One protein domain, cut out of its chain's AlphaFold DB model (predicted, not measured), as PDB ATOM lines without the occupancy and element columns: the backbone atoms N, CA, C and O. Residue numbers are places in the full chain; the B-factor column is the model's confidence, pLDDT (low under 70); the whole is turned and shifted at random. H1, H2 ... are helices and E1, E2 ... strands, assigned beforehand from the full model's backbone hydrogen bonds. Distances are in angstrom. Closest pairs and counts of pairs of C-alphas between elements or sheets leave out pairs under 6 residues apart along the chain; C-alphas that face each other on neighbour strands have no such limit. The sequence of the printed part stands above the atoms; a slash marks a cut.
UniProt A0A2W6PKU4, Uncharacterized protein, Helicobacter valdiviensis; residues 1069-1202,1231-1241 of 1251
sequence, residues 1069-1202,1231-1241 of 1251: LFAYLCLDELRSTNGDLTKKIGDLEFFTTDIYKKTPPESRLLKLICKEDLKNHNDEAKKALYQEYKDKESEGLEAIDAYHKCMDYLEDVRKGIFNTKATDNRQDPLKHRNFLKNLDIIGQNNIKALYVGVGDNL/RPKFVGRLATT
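This is residues 1069 to 1202 and 1231 to 1241 of the 1251 residues of an uncharacterized protein of Helicobacter valdiviensis (UniProt A0A2W6PKU4). What does the model look like? A long helix, H6, has H5 folded back on it as a helical hairpin; the short H3 packs on H5, and the small strand E1 packs on H6. Shorter helices and long loops gather round this pair, with H2 the farthest element from the mean of the C-alphas, and the long axis reaches from the H5 to H6 loop near Asp 1168 to the tail at Leu 1202. What is it made of? The printed part has 145 residues with six named helices and one named strand, in the order H1 H2 H3 H4 H5 H6 E1; the class is mostly helix, though only 67 residues are in named elements. How large is its outline? It is compact, with a radius of gyration of the C-alphas of 16.0 A, yet elongated, with spans of 57 by 33 by 32 A.

Where is the longest helix? H6 is residues 1175 to 1195, 30.9 A long, from C-alpha 1175 at (102.827, 87.153, 113.527) to C-alpha 1195 at (97.337, 115.263, 125.048). Where are the others? H5 is residues 1143 to 1158, 22.5 A long, and H4 is residues 1124 to 1135, 16.5 A long. H3 is residues 1107 to 1110, H2 is 1091 to 1096, and H1 is 1069 to 1073, with C-alpha 1069 at (91.882, 98.621, 109.343). E1 is residues 1238 to 1240, with C-alpha 1240 at (94.406, 103.425, 123.438).

What is beside H6? H5 and H6, a helical hairpin, touch at a steep tilt of 42 degrees, opposite ways; their closest C-alphas, of Ala 1146 and Asn 1182, are 4.5 A apart. The closest C-alphas of H6 and E1, those of Gly 1187 and Ala 1239, are 3.9 A apart, and E1 pairs with no named strand. What else touches H5, the hub? H3 touches residues 1151 to 1155 of H5 alone, closest at the C-alphas of Ser 1107 and Met 1151, 5.8 A. H1 and H4 each only just touch H5, with 3 pairs of C-alphas within 8 A; the closest are those of Leu 1073 and Tyr 1147, 7.6 A, and of Tyr 1133 and Ile 1144, 6.5 A. Where is H2? It touches no helix; it is close to H1 but not clearly touching, the closest C-alphas, of Ala 1071 and Phe 1095, being 7.9 A apart. How do the backbones run? Every O i to N i+4 pair is within hydrogen-bond range in H1, H2, H4, H5 and H6, and H3 is too short for such a pair.

How far does it reach? The two C-alphas farthest apart, of Asp 1168 and Leu 1202, are 56.8 A apart. Where is the cut, and which links are long? Residues 1203 to 1230 are not printed, and C-alphas 1202 and 1231 are 17.7 A apart across the cut. The links H1 to H2, H3 to H4 and H5 to H6 are long. Where is confidence low? The mean pLDDT of the printed part is 79.9, and residues 1080 to 1087, 1097 to 1109, 1114 to 1122 and 1198 to 1202 are under 70.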
ATOM      1  N   LEU A1069      90.664  98.366 108.566       89.56
ATOM      2  CA  LEU A1069      91.882  98.621 109.343       89.56
ATOM      3  C   LEU A1069      92.825  99.583 108.613       89.56
ATOM      4  O   LEU A1069      93.429 100.442 109.255       89.56
ATOM      5  N   PHE A1070      92.906  99.507 107.282       85.75
ATOM      6  CA  PHE A1070      93.644 100.491 106.493       85.75
ATOM      7  C   PHE A1070      93.084 101.902 106.654       85.75
ATOM      8  O   PHE A1070      93.863 102.824 106.883       85.75
ATOM      9  N   ALA A1071      91.764 102.083 106.590       85.12
ATOM     10  CA  ALA A1071      91.143 103.394 106.766       85.12
ATOM     11  C   ALA A1071      91.484 104.005 108.136       85.12
ATOM     12  O   ALA A1071      91.808 105.189 108.220       85.12
ATOM     13  N   TYR A1072      91.499 103.192 109.195       91.38
ATOM     14  CA  TYR A1072      91.910 103.644 110.524       91.38
ATOM     15  C   TYR A1072      93.398 103.975 110.636       91.38
ATOM     16  O   TYR A1072      93.760 104.887 111.374       91.38
ATOM     17  N   LEU A1073      94.271 103.241 109.947       91.44
ATOM     18  CA  LEU A1073      95.722 103.417 110.058       91.44
ATOM     19  C   LEU A1073      96.289 104.444 109.072       91.44
ATOM     20  O   LEU A1073      97.401 104.919 109.282       91.44
ATOM     21  N   CYS A1074      95.548 104.804 108.025       86.69
ATOM     22  CA  CYS A1074      96.024 105.679 106.960       86.69
ATOM     23  C   CYS A1074      96.499 107.043 107.497       86.69
ATOM     24  O   CYS A1074      95.727 107.791 108.117       86.69
ATOM     25  N   LEU A1075      97.772 107.358 107.229       88.88
ATOM     26  CA  LEU A1075      98.398 108.632 107.587       88.88
ATOM     27  C   LEU A1075      97.714 109.795 106.866       88.88
ATOM     28  O   LEU A1075      97.394 109.688 105.684       88.88
ATOM     29  N   ASP A1076      97.561 110.924 107.554       85.94
ATOM     30  CA  ASP A1076      96.897 112.135 107.050       85.94
ATOM     31  C   ASP A1076      97.453 112.576 105.695       85.94
ATOM     32  O   ASP A1076      96.710 112.948 104.791       85.94
ATOM     33  N   GLU A1077      98.776 112.516 105.540       85.75
ATOM     34  CA  GLU A1077      99.448 112.952 104.322       85.75
ATOM     35  C   GLU A1077      99.238 112.011 103.130       85.75
ATOM     36  O   GLU A1077      99.435 112.444 101.999       85.75
ATOM     37  N   LEU A1078      98.835 110.759 103.362       80.00
ATOM     38  CA  LEU A1078      98.671 109.735 102.324       80.00
ATOM     39  C   LEU A1078      97.207 109.517 101.911       80.00
ATOM     40  O   LEU A1078      96.933 108.680 101.048       80.00
ATOM     41  N   ARG A1079      96.262 110.271 102.488       79.00
ATOM     42  CA  ARG A1079      94.835 110.214 102.138       79.00
ATOM     43  C   ARG A1079      94.555 110.963 100.843       79.00
ATOM     44  O   ARG A1079      94.153 112.127 100.857       79.00
ATOM     45  N   SER A1080      94.763 110.278  99.725       67.44
ATOM     46  CA  SER A1080      94.459 110.783  98.389       67.44
ATOM     47  C   SER A1080      94.236 109.645  97.392       67.44
ATOM     48  O   SER A1080      94.613 108.494  97.627       67.44
ATOM     49  N   THR A1081      93.652 109.955  96.234       52.66
ATOM     50  CA  THR A1081      93.641 109.029  95.095       52.66
ATOM     51  C   THR A1081      95.078 108.805  94.614       52.66
ATOM     52  O   THR A1081      95.629 109.658  93.921       52.66
ATOM     53  N   ASN A1082      95.653 107.648  94.964       57.62
ATOM     54  CA  ASN A1082      96.994 107.145  94.602       57.62
ATOM     55  C   ASN A1082      98.178 107.585  95.493       57.62
ATOM     56  O   ASN A1082      99.326 107.389  95.094       57.62
ATOM     57  N   GLY A1083      97.941 108.128  96.693       58.81
ATOM     58  CA  GLY A1083      99.023 108.511  97.619       58.81
ATOM     59  C   GLY A1083      99.817 109.753  97.185       58.81
ATOM     60  O   GLY A1083     100.949 109.951  97.623       58.81
ATOM     61  N   ASP A1084      99.224 110.575  96.315       64.62
ATOM     62  CA  ASP A1084      99.669 111.925  95.982       64.62
ATOM     63  C   ASP A1084      99.614 112.825  97.229       64.62
ATOM     64  O   ASP A1084      98.544 113.049  97.795       64.62
ATOM     65  N   LEU A1085     100.772 113.343  97.641       67.56
ATOM     66  CA  LEU A1085     100.939 114.192  98.826       67.56
ATOM     67  C   LEU A1085     100.371 115.616  98.641       67.56
ATOM     68  O   LEU A1085     100.317 116.383  99.608       67.56
ATOM     69  N   THR A1086      99.975 115.997  97.418       65.12
ATOM     70  CA  THR A1086      99.505 117.356  97.086       65.12
ATOM     71  C   THR A1086      98.009 117.574  97.318       65.12
ATOM     72  O   THR A1086      97.590 118.715  97.516       65.12
ATOM     73  N   LYS A1087      97.200 116.506  97.340       67.75
ATOM     74  CA  LYS A1087      95.747 116.566  97.571       67.75
ATOM     75  C   LYS A1087      95.387 115.814  98.842       67.75
ATOM     76  O   LYS A1087      95.243 114.601  98.811       67.75
ATOM     77  N   LYS A1088      95.242 116.533  99.954       74.88
ATOM     78  CA  LYS A1088      94.878 115.937 101.244       74.88
ATOM     79  C   LYS A1088      93.368 115.957 101.429       74.88
ATOM     80  O   LYS A1088      92.756 117.009 101.269       74.88
ATOM     81  N   ILE A1089      92.806 114.810 101.789       82.56
ATOM     82  CA  ILE A1089      91.390 114.664 102.135       82.56
ATOM     83  C   ILE A1089      91.265 114.686 103.664       82.56
ATOM     84  O   ILE A1089      91.908 113.886 104.354       82.56
ATOM     85  N   GLY A1090      90.460 115.611 104.193       86.94
ATOM     86  CA  GLY A1090      90.172 115.713 105.628       86.94
ATOM     87  C   GLY A1090      89.355 114.523 106.145       86.94
ATOM     88  O   GLY A1090      88.745 113.794 105.363       86.94
ATOM     89  N   ASP A1091      89.323 114.312 107.464       89.94
ATOM     90  CA  ASP A1091      88.623 113.166 108.065       89.94
ATOM     91  C   ASP A1091      87.134 113.117 107.678       89.94
ATOM     92  O   ASP A1091      86.620 112.038 107.380       89.94
ATOM     93  N   LEU A1092      86.454 114.272 107.655       88.69
ATOM     94  CA  LEU A1092      85.026 114.338 107.332       88.69
ATOM     95  C   LEU A1092      84.758 113.776 105.940       88.69
ATOM     96  O   LEU A1092      83.948 112.868 105.791       88.69
ATOM     97  N   GLU A1093      85.472 114.256 104.926       85.62
ATOM     98  CA  GLU A1093      85.331 113.759 103.558       85.62
ATOM     99  C   GLU A1093      85.804 112.302 103.445       85.62
ATOM    100  O   GLU A1093      85.096 111.476 102.872       85.62
ATOM    101  N   PHE A1094      86.946 111.946 104.044       84.50
ATOM    102  CA  PHE A1094      87.548 110.617 103.902       84.50
ATOM    103  C   PHE A1094      86.662 109.489 104.440       84.50
ATOM    104  O   PHE A1094      86.565 108.445 103.798       84.50
ATOM    105  N   PHE A1095      86.027 109.684 105.598       83.19
ATOM    106  CA  PHE A1095      85.229 108.640 106.247       83.19
ATOM    107  C   PHE A1095      83.741 108.674 105.880       83.19
ATOM    108  O   PHE A1095      83.075 107.652 106.039       83.19
ATOM    109  N   THR A1096      83.204 109.802 105.394       75.19
ATOM    110  CA  THR A1096      81.783 109.893 104.991       75.19
ATOM    111  C   THR A1096      81.547 109.585 103.517       75.19
ATOM    112  O   THR A1096      80.439 109.218 103.139       75.19
ATOM    113  N   THR A1097      82.573 109.706 102.676       68.31
ATOM    114  CA  THR A1097      82.487 109.320 101.268       68.31
ATOM    115  C   THR A1097      83.029 107.901 101.100       68.31
ATOM    116  O   THR A1097      84.012 107.518 101.731       68.31
ATOM    117  N   ASP A1098      82.452 107.106 100.195       63.62
ATOM    118  CA  ASP A1098      82.942 105.754  99.861       63.62
ATOM    119  C   ASP A1098      84.377 105.722  99.286       63.62
ATOM    120  O   ASP A1098      84.828 104.696  98.770       63.62
ATOM    121  N   ILE A1099      85.114 106.834  99.333       66.94
ATOM    122  CA  ILE A1099      86.496 106.963  98.872       66.94
ATOM    123  C   ILE A1099      87.390 105.940  99.574       66.94
ATOM    124  O   ILE A1099      88.140 105.237  98.893       66.94
ATOM    125  N   TYR A1100      87.277 105.770 100.897       65.69
ATOM    126  CA  TYR A1100      88.075 104.761 101.608       65.69
ATOM    127  C   TYR A1100      87.719 103.325 101.179       65.69
ATOM    128  O   TYR A1100      88.591 102.459 101.144       65.69
ATOM    129  N   LYS A1101      86.468 103.078 100.760       61.56
ATOM    130  CA  LYS A1101      86.011 101.779 100.226       61.56
ATOM    131  C   LYS A1101      86.548 101.503  98.813       61.56
ATOM    132  O   LYS A1101      86.663 100.345  98.422       61.56
ATOM    133  N   LYS A1102      86.880 102.557  98.056       53.84
ATOM    134  CA  LYS A1102      87.408 102.516  96.675       53.84
ATOM    135  C   LYS A1102      88.921 102.763  96.588       53.84
ATOM    136  O   LYS A1102      89.464 102.830  95.485       53.84
ATOM    137  N   THR A1103      89.602 102.941  97.720       49.84
ATOM    138  CA  THR A1103      91.039 103.249  97.757       49.84
ATOM    139  C   THR A1103      91.841 102.062  97.197       49.84
ATOM    140  O   THR A1103      91.576 100.927  97.600       49.84
ATOM    141  N   PRO A1104      92.799 102.270  96.265       49.78
ATOM    142  CA  PRO A1104      93.549 101.171  95.667       49.78
ATOM    143  C   PRO A1104      94.308 100.362  96.738       49.78
ATOM    144  O   PRO A1104      95.022 100.950  97.553       49.78
ATOM    145  N   PRO A1105      94.194  99.022  96.733       49.84
ATOM    146  CA  PRO A1105      94.476  98.151  97.875       49.84
ATOM    147  C   PRO A1105      95.948  97.731  97.978       49.84
ATOM    148  O   PRO A1105      96.242  96.593  98.331       49.84
ATOM    149  N   GLU A1106      96.897  98.595  97.623       61.22
ATOM    150  CA  GLU A1106      98.314  98.239  97.711       61.22
ATOM    151  C   GLU A1106      98.963  98.970  98.882       61.22
ATOM    152  O   GLU A1106      99.289 100.156  98.787       61.22
ATOM    153  N   SER A1107      99.198  98.243  99.981       59.06
ATOM    154  CA  SER A1107      99.833  98.767 101.201       59.06
ATOM    155  C   SER A1107     101.132  99.535 100.917       59.06
ATOM    156  O   SER A1107     101.431 100.521 101.586       59.06
ATOM    157  N   ARG A1108     101.870  99.157  99.861       59.88
ATOM    158  CA  ARG A1108     103.089  99.841  99.390       59.88
ATOM    159  C   ARG A1108     102.874 101.324  99.068       59.88
ATOM    160  O   ARG A1108     103.797 102.116  99.236       59.88
ATOM    161  N   LEU A1109     101.684 101.716  98.607       63.53
ATOM    162  CA  LEU A1109     101.352 103.115  98.307       63.53
ATOM    163  C   LEU A1109     101.105 103.922  99.585       63.53
ATOM    164  O   LEU A1109     101.328 105.134  99.591       63.53
ATOM    165  N   LEU A1110     100.734 103.231 100.664       71.38
ATOM    166  CA  LEU A1110     100.483 103.774 101.995       71.38
ATOM    167  C   LEU A1110     101.719 103.681 102.914       71.38
ATOM    168  O   LEU A1110     101.712 104.236 104.007       71.38
ATOM    169  N   LYS A1111     102.816 103.037 102.492       77.50
ATOM    170  CA  LYS A1111     104.094 103.067 103.221       77.50
ATOM    171  C   LYS A1111     104.917 104.309 102.861       77.50
ATOM    172  O   LYS A1111     104.866 104.828 101.741       77.50
ATOM    173  N   LEU A1112     105.700 104.763 103.838       78.25
ATOM    174  CA  LEU A1112     106.778 105.732 103.631       78.25
ATOM    175  C   LEU A1112     108.072 104.977 103.296       78.25
ATOM    176  O   LEU A1112     108.178 103.790 103.588       78.25
ATOM    177  N   ILE A1113     109.047 105.653 102.690       72.69
ATOM    178  CA  ILE A1113     110.305 105.020 102.265       72.69
ATOM    179  C   ILE A1113     111.355 105.209 103.361       72.69
ATOM    180  O   ILE A1113     111.807 106.334 103.589       72.69
ATOM    181  N   CYS A1114     111.750 104.115 104.018       63.47
ATOM    182  CA  CYS A1114     112.813 104.124 105.023       63.47
ATOM    183  C   CYS A1114     114.214 104.050 104.372       63.47
ATOM    184  O   CYS A1114     114.358 103.812 103.169       63.47
ATOM    185  N   LYS A1115     115.280 104.246 105.162       56.50
ATOM    186  CA  LYS A1115     116.669 104.195 104.662       56.50
ATOM    187  C   LYS A1115     117.098 102.798 104.171       56.50
ATOM    188  O   LYS A1115     118.051 102.695 103.409       56.50
ATOM    189  N   GLU A1116     116.423 101.723 104.558       54.00
ATOM    190  CA  GLU A1116     116.797 100.356 104.153       54.00
ATOM    191  C   GLU A1116     116.178  99.954 102.797       54.00
ATOM    192  O   GLU A1116     116.789  99.197 102.039       54.00
ATOM    193  N   ASP A1117     115.061 100.582 102.407       55.53
ATOM    194  CA  ASP A1117     114.378 100.410 101.110       55.53
ATOM    195  C   ASP A1117     115.055 101.174  99.945       55.53
ATOM    196  O   ASP A1117     114.590 101.162  98.799       55.53
ATOM    197  N   LEU A1118     116.181 101.848 100.217       48.06
ATOM    198  CA  LEU A1118     116.856 102.816  99.338       48.06
ATOM    199  C   LEU A1118     117.357 102.270  97.992       48.06
ATOM    200  O   LEU A1118     117.788 103.061  97.155       48.06
ATOM    201  N   LYS A1119     117.324 100.957  97.750       52.62
ATOM    202  CA  LYS A1119     117.916 100.385  96.531       52.62
ATOM    203  C   LYS A1119     117.061 100.563  95.269       52.62
ATOM    204  O   LYS A1119     117.637 100.482  94.190       52.62
ATOM    205  N   ASN A1120     115.753 100.856  95.374       50.09
ATOM    206  CA  ASN A1120     114.835 100.799  94.218       50.09
ATOM    207  C   ASN A1120     113.830 101.974  94.034       50.09
ATOM    208  O   ASN A1120     113.060 101.926  93.076       50.09
ATOM    209  N   HIS A1121     113.801 103.031  94.872       54.75
ATOM    210  CA  HIS A1121     112.779 104.105  94.768       54.75
ATOM    211  C   HIS A1121     113.292 105.564  94.941       54.75
ATOM    212  O   HIS A1121     114.014 105.895  95.887       54.75
ATOM    213  N   ASN A1122     112.835 106.460  94.045       58.12
ATOM    214  CA  ASN A1122     113.246 107.875  93.900       58.12
ATOM    215  C   ASN A1122     112.271 108.922  94.507       58.12
ATOM    216  O   ASN A1122     112.347 110.092  94.155       58.12
ATOM    217  N   ASP A1123     111.357 108.550  95.408       72.81
ATOM    218  CA  ASP A1123     110.394 109.506  95.989       72.81
ATOM    219  C   ASP A1123     110.979 110.209  97.233       72.81
ATOM    220  O   ASP A1123     110.970 109.675  98.344       72.81
ATOM    221  N   GLU A1124     111.567 111.394  97.033       76.44
ATOM    222  CA  GLU A1124     112.193 112.204  98.091       76.44
ATOM    223  C   GLU A1124     111.186 112.752  99.113       76.44
ATOM    224  O   GLU A1124     111.521 112.890 100.290       76.44
ATOM    225  N   ALA A1125     109.941 113.004  98.702       76.88
ATOM    226  CA  ALA A1125     108.920 113.577  99.574       76.88
ATOM    227  C   ALA A1125     108.472 112.575 100.650       76.88
ATOM    228  O   ALA A1125     108.385 112.927 101.829       76.88
ATOM    229  N   LYS A1126     108.289 111.297 100.285       80.44
ATOM    230  CA  LYS A1126     108.013 110.229 101.264       80.44
ATOM    231  C   LYS A1126     109.183 109.970 102.219       80.44
ATOM    232  O   LYS A1126     108.941 109.628 103.377       80.44
ATOM    233  N   LYS A1127     110.432 110.145 101.767       81.50
ATOM    234  CA  LYS A1127     111.634 110.027 102.619       81.50
ATOM    235  C   LYS A1127     111.699 111.150 103.653       81.50
ATOM    236  O   LYS A1127     111.932 110.887 104.830       81.50
ATOM    237  N   ALA A1128     111.462 112.389 103.218       84.62
ATOM    238  CA  ALA A1128     111.412 113.543 104.111       84.62
ATOM    239  C   ALA A1128     110.296 113.392 105.153       84.62
ATOM    240  O   ALA A1128     110.527 113.628 106.336       84.62
ATOM    241  N   LEU A1129     109.119 112.916 104.730       85.88
ATOM    242  CA  LEU A1129     108.002 112.668 105.635       85.88
ATOM    243  C   LEU A1129     108.333 111.586 106.675       85.88
ATOM    244  O   LEU A1129     108.064 111.789 107.852       85.88
ATOM    245  N   TYR A1130     108.968 110.474 106.282       88.38
ATOM    246  CA  TYR A1130     109.414 109.445 107.235       88.38
ATOM    247  C   TYR A1130     110.359 110.016 108.298       88.38
ATOM    248  O   TYR A1130     110.174 109.757 109.487       88.38
ATOM    249  N   GLN A1131     111.339 110.824 107.879       88.19
ATOM    250  CA  GLN A1131     112.257 111.473 108.814       88.19
ATOM    251  C   GLN A1131     111.519 112.458 109.733       88.19
ATOM    252  O   GLN A1131     111.811 112.488 110.920       88.19
ATOM    253  N   GLU A1132     110.508 113.183 109.237       88.56
ATOM    254  CA  GLU A1132     109.678 114.062 110.074       88.56
ATOM    255  C   GLU A1132     108.937 113.290 111.175       88.56
ATOM    256  O   GLU A1132     108.855 113.760 112.310       88.56
ATOM    257  N   TYR A1133     108.396 112.107 110.856       90.38
ATOM    258  CA  TYR A1133     107.789 111.233 111.861       90.38
ATOM    259  C   TYR A1133     108.835 110.768 112.878       90.38
ATOM    260  O   TYR A1133     108.598 110.925 114.072       90.38
ATOM    261  N   LYS A1134     110.003 110.288 112.422       89.06
ATOM    262  CA  LYS A1134     111.112 109.864 113.296       89.06
ATOM    263  C   LYS A1134     111.612 110.967 114.226       89.06
ATOM    264  O   LYS A1134     111.822 110.721 115.406       89.06
ATOM    265  N   ASP A1135     111.745 112.191 113.729       86.81
ATOM    266  CA  ASP A1135     112.227 113.331 114.519       86.81
ATOM    267  C   ASP A1135     111.216 113.787 115.588       86.81
ATOM    268  O   ASP A1135     111.582 114.491 116.537       86.81
ATOM    269  N   LYS A1136     109.940 113.409 115.425       85.31
ATOM    270  CA  LYS A1136     108.836 113.691 116.349       85.31
ATOM    271  C   LYS A1136     108.404 112.467 117.165       85.31
ATOM    272  O   LYS A1136     107.459 112.594 117.936       85.31
ATOM    273  N   GLU A1137     109.040 111.305 117.018       83.81
ATOM    274  CA  GLU A1137     108.700 110.126 117.820       83.81
ATOM    275  C   GLU A1137     108.938 110.395 119.310       83.81
ATOM    276  O   GLU A1137     109.937 110.997 119.710       83.81
ATOM    277  N   SER A1138     108.001 109.950 120.145       77.50
ATOM    278  CA  SER A1138     108.192 109.981 121.591       77.50
ATOM    279  C   SER A1138     109.267 108.979 122.008       77.50
ATOM    280  O   SER A1138     109.369 107.893 121.440       77.50
ATOM    281  N   GLU A1139     110.034 109.316 123.045       74.25
ATOM    282  CA  GLU A1139     111.085 108.439 123.562       74.25
ATOM    283  C   GLU A1139     110.521 107.048 123.912       74.25
ATOM    284  O   GLU A1139     109.495 106.924 124.588       74.25
ATOM    285  N   GLY A1140     111.172 106.001 123.398       72.00
ATOM    286  CA  GLY A1140     110.768 104.606 123.594       72.00
ATOM    287  C   GLY A1140     109.583 104.121 122.747       72.00
ATOM    288  O   GLY A1140     109.230 102.948 122.859       72.00
ATOM    289  N   LEU A1141     108.977 104.964 121.898       79.00
ATOM    290  CA  LEU A1141     107.875 104.584 121.004       79.00
ATOM    291  C   LEU A1141     108.303 104.687 119.530       79.00
ATOM    292  O   LEU A1141     108.313 105.767 118.947       79.00
ATOM    293  N   GLU A1142     108.597 103.545 118.901       90.56
ATOM    294  CA  GLU A1142     108.927 103.434 117.466       90.56
ATOM    295  C   GLU A1142     107.653 103.423 116.589       90.56
ATOM    296  O   GLU A1142     107.376 102.473 115.849       90.56
ATOM    297  N   ALA A1143     106.816 104.455 116.716       92.44
ATOM    298  CA  ALA A1143     105.465 104.491 116.154       92.44
ATOM    299  C   ALA A1143     105.405 104.391 114.618       92.44
ATOM    300  O   ALA A1143     104.505 103.725 114.093       92.44
ATOM    301  N   ILE A1144     106.338 105.008 113.879       92.88
ATOM    302  CA  ILE A1144     106.312 104.927 112.406       92.88
ATOM    303  C   ILE A1144     106.808 103.568 111.895       92.88
ATOM    304  O   ILE A1144     106.315 103.071 110.880       92.88
ATOM    305  N   ASP A1145     107.714 102.918 112.627       91.75
ATOM    306  CA  ASP A1145     108.177 101.567 112.290       91.75
ATOM    307  C   ASP A1145     107.089 100.541 112.604       91.75
ATOM    308  O   ASP A1145     106.838  99.621 111.820       91.75
ATOM    309  N   ALA A1146     106.391 100.728 113.728       94.81
ATOM    310  CA  ALA A1146     105.205  99.960 114.075       94.81
ATOM    311  C   ALA A1146     104.125 100.082 112.986       94.81
ATOM    312  O   ALA A1146     103.563  99.071 112.561       94.81
ATOM    313  N   TYR A1147     103.898 101.289 112.456       94.12
ATOM    314  CA  TYR A1147     103.010 101.516 111.311       94.12
ATOM    315  C   TYR A1147     103.416 100.708 110.074       94.12
ATOM    316  O   TYR A1147     102.573 100.023 109.492       94.12
ATOM    317  N   HIS A1148     104.693 100.725 109.681       91.12
ATOM    318  CA  HIS A1148     105.159  99.935 108.533       91.12
ATOM    319  C   HIS A1148     104.980  98.431 108.745       91.12
ATOM    320  O   HIS A1148     104.505  97.759 107.829       91.12
ATOM    321  N   LYS A1149     105.267  97.920 109.949       92.94
ATOM    322  CA  LYS A1149     105.028  96.511 110.306       92.94
ATOM    323  C   LYS A1149     103.539  96.147 110.239       92.94
ATOM    324  O   LYS A1149     103.196  95.064 109.767       92.94
ATOM    325  N   CYS A1150     102.648  97.049 110.655       93.44
ATOM    326  CA  CYS A1150     101.202  96.870 110.499       93.44
ATOM    327  C   CYS A1150     100.777  96.825 109.024       93.44
ATOM    328  O   CYS A1150      99.965  95.980 108.653       93.44
ATOM    329  N   MET A1151     101.341  97.687 108.173       89.94
ATOM    330  CA  MET A1151     101.061  97.685 106.730       89.94
ATOM    331  C   MET A1151     101.516  96.388 106.049       89.94
ATOM    332  O   MET A1151     100.788  95.854 105.212       89.94
ATOM    333  N   ASP A1152     102.684  95.859 106.428       88.88
ATOM    334  CA  ASP A1152     103.189  94.576 105.920       88.88
ATOM    335  C   ASP A1152     102.293  93.411 106.355       88.88
ATOM    336  O   ASP A1152     101.928  92.561 105.543       88.88
ATOM    337  N   TYR A1153     101.859  93.414 107.617       90.69
ATOM    338  CA  TYR A1153     100.921  92.419 108.127       90.69
ATOM    339  C   TYR A1153      99.579  92.433 107.372       90.69
ATOM    340  O   TYR A1153      99.084  91.375 106.981       90.69
ATOM    341  N   LEU A1154      98.984  93.609 107.139       89.06
ATOM    342  CA  LEU A1154      97.703  93.713 106.429       89.06
ATOM    343  C   LEU A1154      97.813  93.291 104.956       89.06
ATOM    344  O   LEU A1154      96.879  92.701 104.414       89.06
ATOM    345  N   GLU A1155      98.960  93.530 104.319       85.81
ATOM    346  CA  GLU A1155      99.235  93.047 102.962       85.81
ATOM    347  C   GLU A1155      99.358  91.524 102.900       85.81
ATOM    348  O   GLU A1155      98.845  90.893 101.974       85.81
ATOM    349  N   ASP A1156     100.003  90.923 103.898       87.88
ATOM    350  CA  ASP A1156     100.076  89.473 104.034       87.88
ATOM    351  C   ASP A1156      98.681  88.863 104.221       87.88
ATOM    352  O   ASP A1156      98.330  87.913 103.519       87.88
ATOM    353  N   VAL A1157      97.851  89.442 105.098       86.56
ATOM    354  CA  VAL A1157      96.448  89.031 105.293       86.56
ATOM    355  C   VAL A1157      95.675  89.124 103.979       86.56
ATOM    356  O   VAL A1157      95.005  88.164 103.596       86.56
ATOM    357  N   ARG A1158      95.819  90.229 103.237       82.81
ATOM    358  CA  ARG A1158      95.192  90.416 101.920       82.81
ATOM    359  C   ARG A1158      95.589  89.307 100.941       82.81
ATOM    360  O   ARG A1158      94.717  88.740 100.291       82.81
ATOM    361  N   LYS A1159      96.869  88.922 100.910       83.75
ATOM    362  CA  LYS A1159      97.406  87.816 100.087       83.75
ATOM    363  C   LYS A1159      97.043  86.411 100.587       83.75
ATOM    364  O   LYS A1159      97.434  85.432  99.958       83.75
ATOM    365  N   GLY A1160      96.315  86.288 101.697       81.75
ATOM    366  CA  GLY A1160      95.949  85.000 102.292       81.75
ATOM    367  C   GLY A1160      97.066  84.352 103.121       81.75
ATOM    368  O   GLY A1160      97.020  83.155 103.399       81.75
ATOM    369  N   ILE A1161      98.081  85.123 103.521       85.88
ATOM    370  CA  ILE A1161      99.246  84.671 104.293       85.88
ATOM    371  C   ILE A1161      99.027  85.003 105.777       85.88
ATOM    372  O   ILE A1161      99.528  85.999 106.297       85.88
ATOM    373  N   PHE A1162      98.286  84.154 106.488       80.06
ATOM    374  CA  PHE A1162      97.881  84.427 107.878       80.06
ATOM    375  C   PHE A1162      98.898  83.955 108.919       80.06
ATOM    376  O   PHE A1162      99.370  84.746 109.724       80.06
ATOM    377  N   ASN A1163      99.260  82.670 108.875       79.81
ATOM    378  CA  ASN A1163     100.006  81.980 109.938       79.81
ATOM    379  C   ASN A1163     101.463  81.656 109.567       79.81
ATOM    380  O   ASN A1163     102.148  80.938 110.298       79.81
ATOM    381  N   THR A1164     101.930  82.130 108.413       84.38
ATOM    382  CA  THR A1164     103.254  81.826 107.858       84.38
ATOM    383  C   THR A1164     104.014  83.097 107.488       84.38
ATOM    384  O   THR A1164     103.439  84.185 107.355       84.38
ATOM    385  N   LYS A1165     105.329  82.962 107.314       85.12
ATOM    386  CA  LYS A1165     106.189  84.007 106.758       85.12
ATOM    387  C   LYS A1165     105.969  84.115 105.256       85.12
ATOM    388  O   LYS A1165     106.029  83.108 104.555       85.12
ATOM    389  N   ALA A1166     105.812  85.338 104.754       83.25
ATOM    390  CA  ALA A1166     105.639  85.584 103.323       83.25
ATOM    391  C   ALA A1166     106.856  85.178 102.470       83.25
ATOM    392  O   ALA A1166     106.720  84.928 101.277       83.25
ATOM    393  N   THR A1167     108.049  85.118 103.065       83.75
ATOM    394  CA  THR A1167     109.307  84.867 102.349       83.75
ATOM    395  C   THR A1167     109.583  83.393 102.070       83.75
ATOM    396  O   THR A1167     110.222  83.080 101.068       83.75
ATOM    397  N   ASP A1168     109.155  82.488 102.951       84.00
ATOM    398  CA  ASP A1168     109.534  81.071 102.890       84.00
ATOM    399  C   ASP A1168     108.434  80.095 103.342       84.00
ATOM    400  O   ASP A1168     108.685  78.895 103.452       84.00
ATOM    401  N   ASN A1169     107.220  80.594 103.600       83.62
ATOM    402  CA  ASN A1169     106.051  79.829 104.038       83.62
ATOM    403  C   ASN A1169     106.234  79.027 105.341       83.62
ATOM    404  O   ASN A1169     105.377  78.204 105.673       83.62
ATOM    405  N   ARG A1170     107.295  79.267 106.125       86.50
ATOM    406  CA  ARG A1170     107.429  78.654 107.455       86.50
ATOM    407  C   ARG A1170     106.415  79.257 108.420       86.50
ATOM    408  O   ARG A1170     106.091  80.438 108.324       86.50
ATOM    409  N   GLN A1171     105.934  78.451 109.366       82.62
ATOM    410  CA  GLN A1171     104.999  78.895 110.401       82.62
ATOM    411  C   GLN A1171     105.574  80.084 111.187       82.62
ATOM    412  O   GLN A1171     106.726  80.051 111.625       82.62
ATOM    413  N   ASP A1172     104.758  81.120 111.373       84.75
ATOM    414  CA  ASP A1172     105.064  82.292 112.190       84.75
ATOM    415  C   ASP A1172     104.003  82.452 113.293       84.75
ATOM    416  O   ASP A1172     102.970  83.096 113.100       84.75
ATOM    417  N   PRO A1173     104.223  81.823 114.455       77.62
ATOM    418  CA  PRO A1173     103.252  81.809 115.544       77.62
ATOM    419  C   PRO A1173     103.099  83.168 116.245       77.62
ATOM    420  O   PRO A1173     102.076  83.406 116.880       77.62
ATOM    421  N   LEU A1174     104.074  84.075 116.117       85.38
ATOM    422  CA  LEU A1174     104.033  85.397 116.753       85.38
ATOM    423  C   LEU A1174     103.522  86.495 115.816       85.38
ATOM    424  O   LEU A1174     103.358  87.630 116.257       85.38
ATOM    425  N   LYS A1175     103.230  86.179 114.551       88.12
ATOM    426  CA  LYS A1175     102.827  87.153 113.527       88.12
ATOM    427  C   LYS A1175     101.670  88.055 113.967       88.12
ATOM    428  O   LYS A1175     101.799  89.278 113.956       88.12
ATOM    429  N   HIS A1176     100.572  87.459 114.430       88.94
ATOM    430  CA  HIS A1176      99.394  88.190 114.908       88.94
ATOM    431  C   HIS A1176      99.664  88.992 116.183       88.94
ATOM    432  O   HIS A1176      99.198  90.118 116.327       88.94
ATOM    433  N   ARG A1177     100.454  88.434 117.102       89.25
ATOM    434  CA  ARG A1177     100.821  89.107 118.350       89.25
ATOM    435  C   ARG A1177     101.690  90.328 118.096       89.25
ATOM    436  O   ARG A1177     101.430  91.388 118.651       89.25
ATOM    437  N   ASN A1178     102.685  90.195 117.225       92.00
ATOM    438  CA  ASN A1178     103.545  91.298 116.815       92.00
ATOM    439  C   ASN A1178     102.727  92.400 116.138       92.00
ATOM    440  O   ASN A1178     102.973  93.574 116.395       92.00
ATOM    441  N   PHE A1179     101.721  92.048 115.331       93.62
ATOM    442  CA  PHE A1179     100.776  93.027 114.796       93.62
ATOM    443  C   PHE A1179     100.054  93.806 115.908       93.62
ATOM    444  O   PHE A1179     100.072  95.034 115.882       93.62
ATOM    445  N   LEU A1180      99.512  93.129 116.929       95.25
ATOM    446  CA  LEU A1180      98.868  93.820 118.054       95.25
ATOM    447  C   LEU A1180      99.851  94.664 118.879       95.25
ATOM    448  O   LEU A1180      99.517  95.785 119.237       95.25
ATOM    449  N   LYS A1181     101.081  94.195 119.117       94.31
ATOM    450  CA  LYS A1181     102.120  94.997 119.791       94.31
ATOM    451  C   LYS A1181     102.433  96.288 119.030       94.31
ATOM    452  O   LYS A1181     102.554  97.347 119.634       94.31
ATOM    453  N   ASN A1182     102.510  96.222 117.702       96.62
ATOM    454  CA  ASN A1182     102.702  97.416 116.877       96.62
ATOM    455  C   ASN A1182     101.480  98.353 116.931       96.62
ATOM    456  O   ASN A1182     101.646  99.567 117.018       96.62
ATOM    457  N   LEU A1183     100.256  97.813 116.931       96.94
ATOM    458  CA  LEU A1183      99.042  98.614 117.119       96.94
ATOM    459  C   LEU A1183      98.977  99.289 118.498       96.94
ATOM    460  O   LEU A1183      98.521 100.427 118.584       96.94
ATOM    461  N   ASP A1184      99.444  98.626 119.555       95.50
ATOM    462  CA  ASP A1184      99.525  99.206 120.898       95.50
ATOM    463  C   ASP A1184     100.499 100.396 120.937       95.50
ATOM    464  O   ASP A1184     100.133 101.474 121.408       95.50
ATOM    465  N   ILE A1185     101.682 100.265 120.320       95.50
ATOM    466  CA  ILE A1185     102.641 101.378 120.160       95.50
ATOM    467  C   ILE A1185     101.980 102.569 119.445       95.50
ATOM    468  O   ILE A1185     102.117 103.712 119.889       95.50
ATOM    469  N   ILE A1186     101.234 102.318 118.362       96.06
ATOM    470  CA  ILE A1186     100.490 103.360 117.631       96.06
ATOM    471  C   ILE A1186      99.431 104.011 118.531       96.06
ATOM    472  O   ILE A1186      99.327 105.241 118.570       96.06
ATOM    473  N   GLY A1187      98.673 103.207 119.278       95.31
ATOM    474  CA  GLY A1187      97.648 103.678 120.205       95.31
ATOM    475  C   GLY A1187      98.212 104.606 121.282       95.31
ATOM    476  O   GLY A1187      97.671 105.695 121.497       95.31
ATOM    477  N   GLN A1188      99.334 104.219 121.892       93.38
ATOM    478  CA  GLN A1188     100.036 105.007 122.909       93.38
ATOM    479  C   GLN A1188     100.638 106.294 122.326       93.38
ATOM    480  O   GLN A1188     100.513 107.366 122.923       93.38
ATOM    481  N   ASN A1189     101.226 106.226 121.126       94.75
ATOM    482  CA  ASN A1189     101.707 107.408 120.410       94.75
ATOM    483  C   ASN A1189     100.574 108.409 120.146       94.75
ATOM    484  O   ASN A1189     100.736 109.607 120.370       94.75
ATOM    485  N   ASN A1190      99.405 107.931 119.715       95.25
ATOM    486  CA  ASN A1190      98.269 108.796 119.412       95.25
ATOM    487  C   ASN A1190      97.651 109.427 120.667       95.25
ATOM    488  O   ASN A1190      97.249 110.588 120.614       95.25
ATOM    489  N   ILE A1191      97.653 108.731 121.810       92.88
ATOM    490  CA  ILE A1191      97.315 109.328 123.112       92.88
ATOM    491  C   ILE A1191      98.267 110.483 123.451       92.88
ATOM    492  O   ILE A1191      97.819 111.571 123.827       92.88
ATOM    493  N   LYS A1192      99.576 110.310 123.249       91.00
ATOM    494  CA  LYS A1192     100.545 111.399 123.437       91.00
ATOM    495  C   LYS A1192     100.325 112.543 122.444       91.00
ATOM    496  O   LYS A1192     100.283 113.703 122.847       91.00
ATOM    497  N   ALA A1193     100.107 112.240 121.166       91.25
ATOM    498  CA  ALA A1193      99.830 113.235 120.127       91.25
ATOM    499  C   ALA A1193      98.549 114.041 120.411       91.25
ATOM    500  O   ALA A1193      98.465 115.223 120.060       91.25
ATOM    501  N   LEU A1194      97.560 113.428 121.066       90.62
ATOM    502  CA  LEU A1194      96.342 114.088 121.524       90.62
ATOM    503  C   LEU A1194      96.625 115.042 122.694       90.62
ATOM    504  O   LEU A1194      96.237 116.207 122.614       90.62
ATOM    505  N   TYR A1195      97.343 114.599 123.732       88.31
ATOM    506  CA  TYR A1195      97.337 115.263 125.048       88.31
ATOM    507  C   TYR A1195      98.652 115.927 125.502       88.31
ATOM    508  O   TYR A1195      98.612 116.797 126.371       88.31
ATOM    509  N   VAL A1196      99.816 115.608 124.922       85.94
ATOM    510  CA  VAL A1196     101.097 116.246 125.303       85.94
ATOM    511  C   VAL A1196     101.061 117.751 125.003       85.94
ATOM    512  O   VAL A1196     100.700 118.166 123.898       85.94
ATOM    513  N   GLY A1197     101.407 118.583 125.988       73.50
ATOM    514  CA  GLY A1197     101.365 120.047 125.883       73.50
ATOM    515  C   GLY A1197      99.960 120.668 125.956       73.50
ATOM    516  O   GLY A1197      99.810 121.850 125.652       73.50
ATOM    517  N   VAL A1198      98.924 119.901 126.323       68.00
ATOM    518  CA  VAL A1198      97.625 120.452 126.761       68.00
ATOM    519  C   VAL A1198      97.754 120.866 128.233       68.00
ATOM    520  O   VAL A1198      98.292 120.097 129.024       68.00
ATOM    521  N   GLY A1199      97.311 122.079 128.588       53.75
ATOM    522  CA  GLY A1199      97.321 122.600 129.970       53.75
ATOM    523  C   GLY A1199      98.527 123.480 130.349       53.75
ATOM    524  O   GLY A1199      98.395 124.393 131.165       53.75
ATOM    525  N   ASP A1200      99.680 123.321 129.688       47.00
ATOM    526  CA  ASP A1200     100.926 124.046 130.021       47.00
ATOM    527  C   ASP A1200     100.886 125.566 129.757       47.00
ATOM    528  O   ASP A1200     101.712 126.306 130.290       47.00
ATOM    529  N   ASN A1201      99.930 126.052 128.956       38.03
ATOM    530  CA  ASN A1201      99.826 127.467 128.572       38.03
ATOM    531  C   ASN A1201      99.175 128.371 129.639       38.03
ATOM    532  O   ASN A1201      99.298 129.593 129.551       38.03
ATOM    533  N   LEU A1202      98.483 127.810 130.640       36.47
ATOM    534  CA  LEU A1202      97.874 128.600 131.723       36.47
ATOM    535  C   LEU A1202      98.874 128.886 132.854       36.47
ATOM    536  O   LEU A1202      98.919 130.005 133.368       36.47
ATOM    537  N   ARG A1231     105.611 116.801 121.299       86.31
ATOM    538  CA  ARG A1231     104.352 116.235 120.799       86.31
ATOM    539  C   ARG A1231     104.618 115.382 119.546       86.31
ATOM    540  O   ARG A1231     105.105 115.935 118.555       86.31
ATOM    541  N   PRO A1232     104.246 114.090 119.542       90.44
ATOM    542  CA  PRO A1232     104.381 113.264 118.352       90.44
ATOM    543  C   PRO A1232     103.303 113.556 117.305       90.44
ATOM    544  O   PRO A1232     102.274 114.174 117.593       90.44
ATOM    545  N   LYS A1233     103.531 113.104 116.065       90.31
ATOM    546  CA  LYS A1233     102.507 113.135 115.006       90.31
ATOM    547  C   LYS A1233     101.512 111.990 115.189       90.31
ATOM    548  O   LYS A1233     101.864 110.927 115.697       90.31
ATOM    549  N   PHE A1234     100.283 112.197 114.720       92.44
ATOM    550  CA  PHE A1234      99.293 111.128 114.642       92.44
ATOM    551  C   PHE A1234      99.699 110.075 113.616       92.44
ATOM    552  O   PHE A1234     100.048 110.405 112.486       92.44
ATOM    553  N   VAL A1235      99.585 108.812 114.000       93.75
ATOM    554  CA  VAL A1235      99.735 107.653 113.123       93.75
ATOM    555  C   VAL A1235      98.355 107.015 112.985       93.75
ATOM    556  O   VAL A1235      97.921 106.238 113.833       93.75
ATOM    557  N   GLY A1236      97.612 107.418 111.955       92.75
ATOM    558  CA  GLY A1236      96.215 107.016 111.784       92.75
ATOM    559  C   GLY A1236      95.271 107.641 112.822       92.75
ATOM    560  O   GLY A1236      95.466 108.776 113.264       92.75
ATOM    561  N   ARG A1237      94.202 106.917 113.165       94.62
ATOM    562  CA  ARG A1237      93.075 107.375 113.996       94.62
ATOM    563  C   ARG A1237      92.690 106.420 115.116       94.62
ATOM    564  O   ARG A1237      91.606 106.562 115.658       94.62
ATOM    565  N   LEU A1238      93.561 105.481 115.489       96.62
ATOM    566  CA  LEU A1238      93.350 104.595 116.641       96.62
ATOM    567  C   LEU A1238      94.195 105.047 117.827       96.62
ATOM    568  O   LEU A1238      95.410 105.173 117.705       96.62
ATOM    569  N   ALA A1239      93.566 105.263 118.973       96.50
ATOM    570  CA  ALA A1239      94.232 105.554 120.238       96.50
ATOM    571  C   ALA A1239      93.901 104.466 121.268       96.50
ATOM    572  O   ALA A1239      92.889 103.775 121.134       96.50
ATOM    573  N   THR A1240      94.729 104.309 122.304       95.12
ATOM    574  CA  THR A1240      94.406 103.425 123.438       95.12
ATOM    575  C   THR A1240      93.048 103.810 124.026       95.12
ATOM    576  O   THR A1240      92.818 104.984 124.320       95.12
ATOM    577  N   THR A1241      92.141 102.840 124.192       94.25
ATOM    578  CA  THR A1241      90.797 103.095 124.736       94.25
ATOM    579  C   THR A1241      90.881 103.711 126.130       94.25
ATOM    580  O   THR A1241      91.428 103.101 127.046       94.25
TER     581      THR A1241